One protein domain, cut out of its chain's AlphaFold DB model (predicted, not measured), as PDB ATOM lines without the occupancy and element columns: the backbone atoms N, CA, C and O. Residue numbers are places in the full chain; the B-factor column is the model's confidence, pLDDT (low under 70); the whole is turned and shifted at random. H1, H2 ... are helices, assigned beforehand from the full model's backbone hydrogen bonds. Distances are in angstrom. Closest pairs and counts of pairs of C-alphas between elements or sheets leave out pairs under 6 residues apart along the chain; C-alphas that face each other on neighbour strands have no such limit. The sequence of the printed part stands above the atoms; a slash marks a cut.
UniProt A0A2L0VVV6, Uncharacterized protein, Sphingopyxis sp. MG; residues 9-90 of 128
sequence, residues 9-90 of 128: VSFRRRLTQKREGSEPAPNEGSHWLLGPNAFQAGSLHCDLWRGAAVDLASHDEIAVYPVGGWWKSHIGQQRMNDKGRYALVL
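AT A GLANCE: This is residues 9 to 90 of the 128 residues of an uncharacterized protein of Sphingopyxis sp. MG (UniProt A0A2L0VVV6). This domain has little regular structure: it is a loose, elongated set of long loops, with the short helix H2 near one end, H3 towards the other and H1 off to one side. Residues 58 to 69 run lengthwise from H2 to H3, and residues 73 to 78, of which 73 belongs to H3, stick out. The printed part has 82 residues, with three named helices in the order H1, H2, H3 and no named strand; the class is all helix, with 17 residues in named elements. The radius of gyration of the C-alphas is 15.4 A, and the spans are 48 by 25 by 23 A.

HOW THE PARTS SIT: Look first at H1, residues 9 to 16, which is apart from H2, residues 53 to 57, with no C-alpha within 8 A. H3, residues 70 to 73, is apart from both. In H1 and H2 every O i to N i+4 pair is within hydrogen-bond range; H3 is too short for such a pair.

IN THESE COORDINATES: Find C-alpha 9 at (-27.647, -16.120, 1.500); from there H1 runs 10.8 A to Thr 16. H2 runs 6.1 A from Ala 53, and H3 5.4 A to C-alpha 73 at (-2.588, -4.510, 8.954).

THE WHOLE: The C-alphas of Ala 52 and Gly 76, the two farthest apart, are 48.5 A apart. The printed part has no cut, and both links are long, of 36 and 12 residues. The pLDDT is under 70 in residues 18 to 30, 36 to 42 and 68 to 81.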
ATOM      1  N   VAL A   9     -28.709 -16.292   2.506       89.31
ATOM      2  CA  VAL A   9     -27.647 -16.120   1.500       89.31
ATOM      3  C   VAL A   9     -27.308 -14.645   1.300       89.31
ATOM      4  O   VAL A   9     -26.132 -14.279   1.326       89.31
ATOM      5  N   SER A  10     -28.321 -13.792   1.127       88.06
ATOM      6  CA  SER A  10     -28.125 -12.345   0.995       88.06
ATOM      7  C   SER A  10     -27.501 -11.749   2.256       88.06
ATOM      8  O   SER A  10     -26.576 -10.944   2.145       88.06
ATOM      9  N   PHE A  11     -27.922 -12.225   3.432       88.12
ATOM     10  CA  PHE A  11     -27.362 -11.829   4.717       88.12
ATOM     11  C   PHE A  11     -25.874 -12.152   4.823       88.12
ATOM     12  O   PHE A  11     -25.067 -11.255   5.068       88.12
ATOM     13  N   ARG A  12     -25.481 -13.403   4.558       86.62
ATOM     14  CA  ARG A  12     -24.066 -13.807   4.555       86.62
ATOM     15  C   ARG A  12     -23.249 -13.003   3.549       86.62
ATOM     16  O   ARG A  12     -22.194 -12.484   3.902       86.62
ATOM     17  N   ARG A  13     -23.766 -12.822   2.328       87.25
ATOM     18  CA  ARG A  13     -23.105 -12.014   1.292       87.25
ATOM     19  C   ARG A  13     -22.844 -10.589   1.782       87.25
ATOM     20  O   ARG A  13     -21.726 -10.108   1.630       87.25
ATOM     21  N   ARG A  14     -23.826  -9.955   2.430       84.69
ATOM     22  CA  ARG A  14     -23.705  -8.602   2.992       84.69
ATOM     23  C   ARG A  14     -22.649  -8.490   4.097       84.69
ATOM     24  O   ARG A  14     -22.063  -7.424   4.260       84.69
ATOM     25  N   LEU A  15     -22.406  -9.553   4.864       82.38
ATOM     26  CA  LEU A  15     -21.372  -9.568   5.908       82.38
ATOM     27  C   LEU A  15     -19.961  -9.726   5.333       82.38
ATOM     28  O   LEU A  15     -19.020  -9.127   5.849       82.38
ATOM     29  N   THR A  16     -19.811 -10.526   4.275       77.38
ATOM     30  CA  THR A  16     -18.510 -10.797   3.640       77.38
ATOM     31  C   THR A  16     -18.103  -9.712   2.640       77.38
ATOM     32  O   THR A  16     -16.919  -9.573   2.330       77.38
ATOM     33  N   GLN A  17     -19.057  -8.928   2.129       75.25
ATOM     34  CA  GLN A  17     -18.772  -7.858   1.176       75.25
ATOM     35  C   GLN A  17     -17.886  -6.780   1.816       75.25
ATOM     36  O   GLN A  17     -18.158  -6.277   2.908       75.25
ATOM     37  N   LYS A  18     -16.799  -6.430   1.124       57.72
ATOM     38  CA  LYS A  18     -15.859  -5.388   1.540       57.72
ATOM     39  C   LYS A  18     -16.627  -4.063   1.617       57.72
ATOM     40  O   LYS A  18     -17.053  -3.550   0.588       57.72
ATOM     41  N   ARG A  19     -16.843  -3.535   2.826       55.91
ATOM     42  CA  ARG A  19     -17.479  -2.223   3.022       55.91
ATOM     43  C   ARG A  19     -16.532  -1.131   2.519       55.91
ATOM     44  O   ARG A  19     -15.652  -0.697   3.257       55.91
ATOM     45  N   GLU A  20     -16.675  -0.727   1.262       41.66
ATOM     46  CA  GLU A  20     -16.092   0.517   0.756       41.66
ATOM     47  C   GLU A  20     -17.090   1.638   1.050       41.66
ATOM     48  O   GLU A  20     -18.093   1.793   0.364       41.66
ATOM     49  N   GLY A  21     -16.850   2.372   2.136       44.62
ATOM     50  CA  GLY A  21     -17.753   3.425   2.591       44.62
ATOM     51  C   GLY A  21     -18.918   2.904   3.435       44.62
ATOM     52  O   GLY A  21     -19.438   1.803   3.257       44.62
ATOM     53  N   SER A  22     -19.301   3.709   4.425       43.88
ATOM     54  CA  SER A  22     -20.515   3.506   5.211       43.88
ATOM     55  C   SER A  22     -21.721   3.774   4.312       43.88
ATOM     56  O   SER A  22     -22.250   4.884   4.320       43.88
ATOM     57  N   GLU A  23     -22.157   2.792   3.522       43.72
ATOM     58  CA  GLU A  23     -23.478   2.892   2.904       43.72
ATOM     59  C   GLU A  23     -24.522   3.075   4.016       43.72
ATOM     60  O   GLU A  23     -24.497   2.328   5.005       43.72
ATOM     61  N   PRO A  24     -25.415   4.076   3.905       45.28
ATOM     62  CA  PRO A  24     -26.458   4.272   4.893       45.28
ATOM     63  C   PRO A  24     -27.301   3.000   4.948       45.28
ATOM     64  O   PRO A  24     -27.817   2.527   3.934       45.28
ATOM     65  N   ALA A  25     -27.407   2.417   6.143       50.66
ATOM     66  CA  ALA A  25     -28.297   1.294   6.361       50.66
ATOM     67  C   ALA A  25     -29.705   1.703   5.882       50.66
ATOM     68  O   ALA A  25     -30.167   2.787   6.250       50.66
ATOM     69  N   PRO A  26     -30.380   0.886   5.052       43.97
ATOM     70  CA  PRO A  26     -31.746   1.161   4.637       43.97
ATOM     71  C   PRO A  26     -32.612   1.440   5.861       43.97
ATOM     72  O   PRO A  26     -32.493   0.732   6.861       43.97
ATOM     73  N   ASN A  27     -33.434   2.480   5.743       49.44
ATOM     74  CA  ASN A  27     -34.306   3.064   6.758       49.44
ATOM     75  C   ASN A  27     -35.438   2.102   7.174       49.44
ATOM     76  O   ASN A  27     -36.615   2.359   6.951       49.44
ATOM     77  N   GLU A  28     -35.078   0.952   7.727       53.75
ATOM     78  CA  GLU A  28     -35.947   0.193   8.613       53.75
ATOM     79  C   GLU A  28     -35.763   0.871   9.970       53.75
ATOM     80  O   GLU A  28     -34.636   0.910  10.469       53.75
ATOM     81  N   GLY A  29     -36.816   1.520  10.486       57.34
ATOM     82  CA  GLY A  29     -36.755   2.318  11.712       57.34
ATOM     83  C   GLY A  29     -35.947   1.574  12.764       57.34
ATOM     84  O   GLY A  29     -36.323   0.478  13.175       57.34
ATOM     85  N   SER A  30     -34.771   2.108  13.097       66.44
ATOM     86  CA  SER A  30     -33.800   1.375  13.894       66.44
ATOM     87  C   SER A  30     -34.376   1.181  15.289       66.44
ATOM     88  O   SER A  30     -34.302   2.064  16.134       66.44
ATOM     89  N   HIS A  31     -34.943   0.004  15.533       80.25
ATOM     90  CA  HIS A  31     -35.333  -0.461  16.861       80.25
ATOM     91  C   HIS A  31     -34.125  -0.576  17.809       80.25
ATOM     92  O   HIS A  31     -34.301  -0.817  19.001       80.25
ATOM     93  N   TRP A  32     -32.905  -0.413  17.283       83.81
ATOM     94  CA  TRP A  32     -31.669  -0.272  18.041       83.81
ATOM     95  C   TRP A  32     -31.530   1.134  18.611       83.81
ATOM     96  O   TRP A  32     -31.600   2.118  17.872       83.81
ATOM     97  N   LEU A  33     -31.313   1.210  19.922       81.81
ATOM     98  CA  LEU A  33     -31.279   2.458  20.676       81.81
ATOM     99  C   LEU A  33     -29.913   3.150  20.634       81.81
ATOM    100  O   LEU A  33     -29.875   4.377  20.675       81.81
ATOM    101  N   LEU A  34     -28.808   2.397  20.595       79.50
ATOM    102  CA  LEU A  34     -27.459   2.976  20.586       79.50
ATOM    103  C   LEU A  34     -26.908   3.099  19.156       79.50
ATOM    104  O   LEU A  34     -26.199   4.058  18.841       79.50
ATOM    105  N   GLY A  35     -27.281   2.169  18.274       72.06
ATOM    106  CA  GLY A  35     -26.989   2.234  16.847       72.06
ATOM    107  C   GLY A  35     -25.509   1.999  16.509       72.06
ATOM    108  O   GLY A  35     -24.723   1.546  17.338       72.06
ATOM    109  N   PRO A  36     -25.069   2.317  15.276       66.75
ATOM    110  CA  PRO A  36     -23.715   1.993  14.812       66.75
ATOM    111  C   PRO A  36     -22.599   2.725  15.577       66.75
ATOM    112  O   PRO A  36     -21.454   2.286  15.533       66.75
ATOM    113  N   ASN A  37     -22.939   3.807  16.283       62.69
ATOM    114  CA  ASN A  37     -22.019   4.590  17.109       62.69
ATOM    115  C   ASN A  37     -22.081   4.204  18.599       62.69
ATOM    116  O   ASN A  37     -21.475   4.888  19.425       62.69
ATOM    117  N   ALA A  38     -22.813   3.140  18.956       65.94
ATOM    118  CA  ALA A  38     -22.849   2.601  20.309       65.94
ATOM    119  C   ALA A  38     -21.422   2.375  20.822       65.94
ATOM    120  O   ALA A  38     -20.639   1.684  20.171       65.94
ATOM    121  N   PHE A  39     -21.095   3.004  21.956       54.19
ATOM    122  CA  PHE A  39     -19.741   3.173  22.489       54.19
ATOM    123  C   PHE A  39     -18.853   1.931  22.318       54.19
ATOM    124  O   PHE A  39     -18.906   0.977  23.092       54.19
ATOM    125  N   GLN A  40     -17.984   1.991  21.306       60.91
ATOM    126  CA  GLN A  40     -16.944   1.009  21.026       60.91
ATOM    127  C   GLN A  40     -15.722   1.301  21.907       60.91
ATOM    128  O   GLN A  40     -14.683   1.760  21.434       60.91
ATOM    129  N   ALA A  41     -15.840   1.083  23.215       57.00
ATOM    130  CA  ALA A  41     -14.681   1.125  24.104       57.00
ATOM    131  C   ALA A  41     -13.901  -0.199  23.987       57.00
ATOM    132  O   ALA A  41     -14.022  -1.097  24.819       57.00
ATOM    133  N   GLY A  42     -13.123  -0.346  22.911       69.69
ATOM    134  CA  GLY A  42     -12.301  -1.532  22.662       69.69
ATOM    135  C   GLY A  42     -13.070  -2.688  22.014       69.69
ATOM    136  O   GLY A  42     -13.678  -2.519  20.961       69.69
ATOM    137  N   SER A  43     -12.987  -3.884  22.599       75.81
ATOM    138  CA  SER A  43     -13.555  -5.124  22.042       75.81
ATOM    139  C   SER A  43     -15.012  -5.390  22.434       75.81
ATOM    140  O   SER A  43     -15.584  -6.387  21.992       75.81
ATOM    141  N   LEU A  44     -15.616  -4.535  23.264       81.75
ATOM    142  CA  LEU A  44     -17.011  -4.664  23.667       81.75
ATOM    143  C   LEU A  44     -17.921  -3.959  22.658       81.75
ATOM    144  O   LEU A  44     -17.775  -2.765  22.404       81.75
ATOM    145  N   HIS A  45     -18.894  -4.697  22.129       80.62
ATOM    146  CA  HIS A  45     -20.001  -4.140  21.364       80.62
ATOM    147  C   HIS A  45     -21.302  -4.446  22.101       80.62
ATOM    148  O   HIS A  45     -21.625  -5.609  22.336       80.62
ATOM    149  N   CYS A  46     -22.017  -3.397  22.494       83.56
ATOM    150  CA  CYS A  46     -23.277  -3.490  23.214       83.56
ATOM    151  C   CYS A  46     -24.291  -2.586  22.522       83.56
ATOM    152  O   CYS A  46     -24.002  -1.416  22.277       83.56
ATOM    153  N   ASP A  47     -25.461  -3.132  22.214       85.81
ATOM    154  CA  ASP A  47     -26.601  -2.377  21.710       85.81
ATOM    155  C   ASP A  47     -27.885  -2.948  22.321       85.81
ATOM    156  O   ASP A  47     -27.925  -4.101  22.763       85.81
ATOM    157  N   LEU A  48     -28.925  -2.128  22.375       87.44
ATOM    158  CA  LEU A  48     -30.216  -2.471  22.947       87.44
ATOM    159  C   LEU A  48     -31.285  -2.350  21.869       87.44
ATOM    160  O   LEU A  48     -31.473  -1.280  21.297       87.44
ATOM    161  N   TRP A  49     -32.018  -3.433  21.641       88.69
ATOM    162  CA  TRP A  49     -33.152  -3.465  20.727       88.69
ATOM    163  C   TRP A  49     -34.471  -3.359  21.502       88.69
ATOM    164  O   TRP A  49     -34.649  -4.043  22.514       88.69
ATOM    165  N   ARG A  50     -35.409  -2.521  21.043       88.88
ATOM    166  CA  ARG A  50     -36.785  -2.452  21.568       88.88
ATOM    167  C   ARG A  50     -37.809  -2.352  20.438       88.88
ATOM    168  O   ARG A  50     -37.742  -1.462  19.593       88.88
ATOM    169  N   GLY A  51     -38.814  -3.213  20.485       89.12
ATOM    170  CA  GLY A  51     -39.888  -3.271  19.500       89.12
ATOM    171  C   GLY A  51     -40.865  -4.401  19.809       89.12
ATOM    172  O   GLY A  51     -40.779  -5.038  20.861       89.12
ATOM    173  N   ALA A  52     -41.804  -4.649  18.896       88.62
ATOM    174  CA  ALA A  52     -42.774  -5.723  19.057       88.62
ATOM    175  C   ALA A  52     -42.102  -7.098  18.916       88.62
ATOM    176  O   ALA A  52     -41.261  -7.303  18.043       88.62
ATOM    177  N   ALA A  53     -42.509  -8.074  19.732       86.19
ATOM    178  CA  ALA A  53     -41.924  -9.419  19.705       86.19
ATOM    179  C   ALA A  53     -41.992 -10.078  18.314       86.19
ATOM    180  O   ALA A  53     -41.066 -10.782  17.921       86.19
ATOM    181  N   VAL A  54     -43.050  -9.803  17.544       87.62
ATOM    182  CA  VAL A  54     -43.221 -10.291  16.162       87.62
ATOM    183  C   VAL A  54     -42.170  -9.740  15.195       87.62
ATOM    184  O   VAL A  54     -41.734 -10.445  14.285       87.62
ATOM    185  N   ASP A  55     -41.720  -8.504  15.411       87.62
ATOM    186  CA  ASP A  55     -40.664  -7.897  14.605       87.62
ATOM    187  C   ASP A  55     -39.306  -8.488  14.991       87.62
ATOM    188  O   ASP A  55     -38.538  -8.852  14.105       87.62
ATOM    189  N   LEU A  56     -39.046  -8.693  16.292       88.06
ATOM    190  CA  LEU A  56     -37.826  -9.368  16.753       88.06
ATOM    191  C   LEU A  56     -37.732 -10.803  16.226       88.06
ATOM    192  O   LEU A  56     -36.679 -11.214  15.757       88.06
ATOM    193  N   ALA A  57     -38.838 -11.549  16.262       87.06
ATOM    194  CA  ALA A  57     -38.902 -12.929  15.780       87.06
ATOM    195  C   ALA A  57     -38.675 -13.047  14.264       87.06
ATOM    196  O   ALA A  57     -38.196 -14.071  13.788       87.06
ATOM    197  N   SER A  58     -38.974 -11.987  13.503       86.94
ATOM    198  CA  SER A  58     -38.679 -11.920  12.065       86.94
ATOM    199  C   SER A  58     -37.175 -11.785  11.774       86.94
ATOM    200  O   SER A  58     -36.749 -11.909  10.625       86.94
ATOM    201  N   HIS A  59     -36.367 -11.509  12.798       86.56
ATOM    202  CA  HIS A  59     -34.917 -11.439  12.733       86.56
ATOM    203  C   HIS A  59     -34.296 -12.703  13.363       86.56
ATOM    204  O   HIS A  59     -33.773 -12.693  14.472       86.56
ATOM    205  N   ASP A  60     -34.341 -13.810  12.638       87.50
ATOM    206  CA  ASP A  60     -33.953 -15.162  13.082       87.50
ATOM    207  C   ASP A  60     -32.436 -15.467  13.049       87.50
ATOM    208  O   ASP A  60     -32.010 -16.523  13.511       87.50
ATOM    209  N   GLU A  61     -31.597 -14.570  12.516       89.81
ATOM    210  CA  GLU A  61     -30.151 -14.792  12.381       89.81
ATOM    211  C   GLU A  61     -29.311 -13.628  12.939       89.81
ATOM    212  O   GLU A  61     -29.423 -12.456  12.538       89.81
ATOM    213  N   ILE A  62     -28.378 -13.979  13.830       88.94
ATOM    214  CA  ILE A  62     -27.341 -13.100  14.380       88.94
ATOM    215  C   ILE A  62     -25.980 -13.651  13.955       88.94
ATOM    216  O   ILE A  62     -25.726 -14.846  14.043       88.94
ATOM    217  N   ALA A  63     -25.093 -12.767  13.502       87.94
ATOM    218  CA  ALA A  63     -23.744 -13.136  13.096       87.94
ATOM    219  C   ALA A  63     -22.716 -12.404  13.956       87.94
ATOM    220  O   ALA A  63     -22.770 -11.178  14.075       87.94
ATOM    221  N   VAL A  64     -21.762 -13.162  14.496       86.69
ATOM    222  CA  VAL A  64     -20.547 -12.645  15.130       86.69
ATOM    223  C   VAL A  64     -19.395 -12.911  14.176       86.69
ATOM    224  O   VAL A  64     -19.179 -14.046  13.760       86.69
ATOM    225  N   TYR A  65     -18.684 -11.859  13.786       81.44
ATOM    226  CA  TYR A  65     -17.592 -11.960  12.828       81.44
ATOM    227  C   TYR A  65     -16.521 -10.913  13.137       81.44
ATOM    228  O   TYR A  65     -16.841  -9.831  13.642       81.44
ATOM    229  N   PRO A  66     -15.249 -11.212  12.843       77.06
ATOM    230  CA  PRO A  66     -14.184 -10.242  13.012       77.06
ATOM    231  C   PRO A  66     -14.358  -9.099  12.005       77.06
ATOM    232  O   PRO A  66     -14.470  -9.315  10.797       77.06
ATOM    233  N   VAL A  67     -14.350  -7.865  12.505       73.25
ATOM    234  CA  VAL A  67     -14.305  -6.650  11.683       73.25
ATOM    235  C   VAL A  67     -12.859  -6.169  11.537       73.25
ATOM    236  O   VAL A  67     -12.007  -6.457  12.381       73.25
ATOM    237  N   GLY A  68     -12.558  -5.473  10.436       67.81
ATOM    238  CA  GLY A  68     -11.211  -4.964  10.155       67.81
ATOM    239  C   GLY A  68     -10.657  -4.088  11.289       67.81
ATOM    240  O   GLY A  68     -11.409  -3.444  12.009       67.81
ATOM    241  N   GLY A  69      -9.333  -4.074  11.454       64.75
ATOM    242  CA  GLY A  69      -8.642  -3.339  12.517       64.75
ATOM    243  C   GLY A  69      -7.133  -3.597  12.489       64.75
ATOM    244  O   GLY A  69      -6.634  -4.234  11.559       64.75
ATOM    245  N   TRP A  70      -6.410  -3.137  13.516       61.00
ATOM    246  CA  TRP A  70      -4.938  -3.212  13.603       61.00
ATOM    247  C   TRP A  70      -4.360  -4.635  13.457       61.00
ATOM    248  O   TRP A  70      -3.229  -4.806  13.012       61.00
ATOM    249  N   TRP A  71      -5.150  -5.666  13.776       62.00
ATOM    250  CA  TRP A  71      -4.777  -7.077  13.628       62.00
ATOM    251  C   TRP A  71      -4.630  -7.514  12.159       62.00
ATOM    252  O   TRP A  71      -3.863  -8.427  11.865       62.00
ATOM    253  N   LYS A  72      -5.324  -6.845  11.225       58.59
ATOM    254  CA  LYS A  72      -5.292  -7.150   9.784       58.59
ATOM    255  C   LYS A  72      -4.140  -6.448   9.054       58.59
ATOM    256  O   LYS A  72      -3.694  -6.931   8.019       58.59
ATOM    257  N   SER A  73      -3.651  -5.319   9.574       61.03
ATOM    258  CA  SER A  73      -2.588  -4.510   8.954       61.03
ATOM    259  C   SER A  73      -1.163  -4.944   9.330       61.03
ATOM    260  O   SER A  73      -0.206  -4.501   8.697       61.03
ATOM    261  N   HIS A  74      -0.990  -5.854  10.294       59.19
ATOM    262  CA  HIS A  74       0.312  -6.440  10.638       59.19
ATOM    263  C   HIS A  74       0.564  -7.776   9.921       59.19
ATOM    264  O   HIS A  74       0.604  -8.851  10.519       59.19
ATOM    265  N   ILE A  75       0.786  -7.682   8.605       58.28
ATOM    266  CA  ILE A  75       1.077  -8.816   7.703       58.28
ATOM    267  C   ILE A  75       2.345  -9.583   8.142       58.28
ATOM    268  O   ILE A  75       2.421 -10.799   7.985       58.28
ATOM    269  N   GLY A  76       3.309  -8.895   8.768       59.25
ATOM    270  CA  GLY A  76       4.580  -9.481   9.210       59.25
ATOM    271  C   GLY A  76       4.470 -10.529  10.323       59.25
ATOM    272  O   GLY A  76       5.389 -11.319  10.492       59.25
ATOM    273  N   GLN A  77       3.352 -10.583  11.057       62.38
ATOM    274  CA  GLN A  77       3.171 -11.508  12.184       62.38
ATOM    275  C   GLN A  77       2.250 -12.700  11.867       62.38
ATOM    276  O   GLN A  77       1.953 -13.460  12.781       62.38
ATOM    277  N   GLN A  78       1.762 -12.849  10.622       61.34
ATOM    278  CA  GLN A  78       0.869 -13.947  10.186       61.34
ATOM    279  C   GLN A  78      -0.364 -14.188  11.092       61.34
ATOM    280  O   GLN A  78      -0.995 -15.240  11.030       61.34
ATOM    281  N   ARG A  79      -0.786 -13.180  11.872       61.31
ATOM    282  CA  ARG A  79      -1.902 -13.276  12.837       61.31
ATOM    283  C   ARG A  79      -3.281 -13.424  12.197       61.31
ATOM    284  O   ARG A  79      -4.291 -13.470  12.886       61.31
ATOM    285  N   MET A  80      -3.339 -13.489  10.868       62.31
ATOM    286  CA  MET A  80      -4.575 -13.715  10.120       62.31
ATOM    287  C   MET A  80      -5.176 -15.099  10.406       62.31
ATOM    288  O   MET A  80      -6.380 -15.266  10.247       62.31
ATOM    289  N   ASN A  81      -4.351 -16.049  10.862       66.38
ATOM    290  CA  ASN A  81      -4.772 -17.395  11.259       66.38
ATOM    291  C   ASN A  81      -4.946 -17.557  12.781       66.38
ATOM    292  O   ASN A  81      -5.222 -18.664  13.249       66.38
ATOM    293  N   ASP A  82      -4.786 -16.487  13.564       72.94
ATOM    294  CA  ASP A  82      -4.909 -16.573  15.017       72.94
ATOM    295  C   ASP A  82      -6.371 -16.780  15.426       72.94
ATOM    296  O   ASP A  82      -7.302 -16.155  14.908       72.94
ATOM    297  N   LYS A  83      -6.583 -17.648  16.419       74.75
ATOM    298  CA  LYS A  83      -7.909 -17.889  16.993       74.75
ATOM    299  C   LYS A  83      -8.244 -16.795  18.008       74.75
ATOM    300  O   LYS A  83      -7.626 -16.705  19.066       74.75
ATOM    301  N   GLY A  84      -9.262 -15.991  17.710       78.94
ATOM    302  CA  GLY A  84      -9.847 -15.039  18.654       78.94
ATOM    303  C   GLY A  84     -10.967 -15.681  19.473       78.94
ATOM    304  O   GLY A  84     -11.912 -16.224  18.906       78.94
ATOM    305  N   ARG A  85     -10.890 -15.602  20.807       85.81
ATOM    306  CA  ARG A  85     -12.021 -15.972  21.675       85.81
ATOM    307  C   ARG A  85     -13.058 -14.857  21.652       85.81
ATOM    308  O   ARG A  85     -12.710 -13.691  21.826       85.81
ATOM    309  N   TYR A  86     -14.316 -15.229  21.485       87.94
ATOM    310  CA  TYR A  86     -15.449 -14.315  21.539       87.94
ATOM    311  C   TYR A  86     -16.558 -14.922  22.392       87.94
ATOM    312  O   TYR A  86     -16.614 -16.135  22.590       87.94
ATOM    313  N   ALA A  87     -17.439 -14.063  22.890       90.12
ATOM    314  CA  ALA A  87     -18.667 -14.458  23.558       90.12
ATOM    315  C   ALA A  87     -19.794 -13.551  23.064       90.12
ATOM    316  O   ALA A  87     -19.577 -12.363  22.819       90.12
ATOM    317  N   LEU A  88     -20.984 -14.123  22.914       90.56
ATOM    318  CA  LEU A  88     -22.210 -13.390  22.638       90.56
ATOM    319  C   LEU A  88     -23.124 -13.564  23.846       90.56
ATOM    320  O   LEU A  88     -23.479 -14.687  24.187       90.56
ATOM    321  N   VAL A  89     -23.488 -12.455  24.481       90.50
ATOM    322  CA  VAL A  89     -24.448 -12.439  25.586       90.50
ATOM    323  C   VAL A  89     -25.699 -11.728  25.096       90.50
ATOM    324  O   VAL A  89     -25.619 -10.608  24.595       90.50
ATOM    325  N   LEU A  90     -26.843 -12.395  25.219       88.94
ATOM    326  CA  LEU A  90     -28.145 -11.873  24.822       88.94
ATOM    327  C   LEU A  90     -29.090 -11.946  26.015       88.94
ATOM    328  O   LEU A  90     -29.186 -12.982  26.670       88.94
TER     329      LEU A  90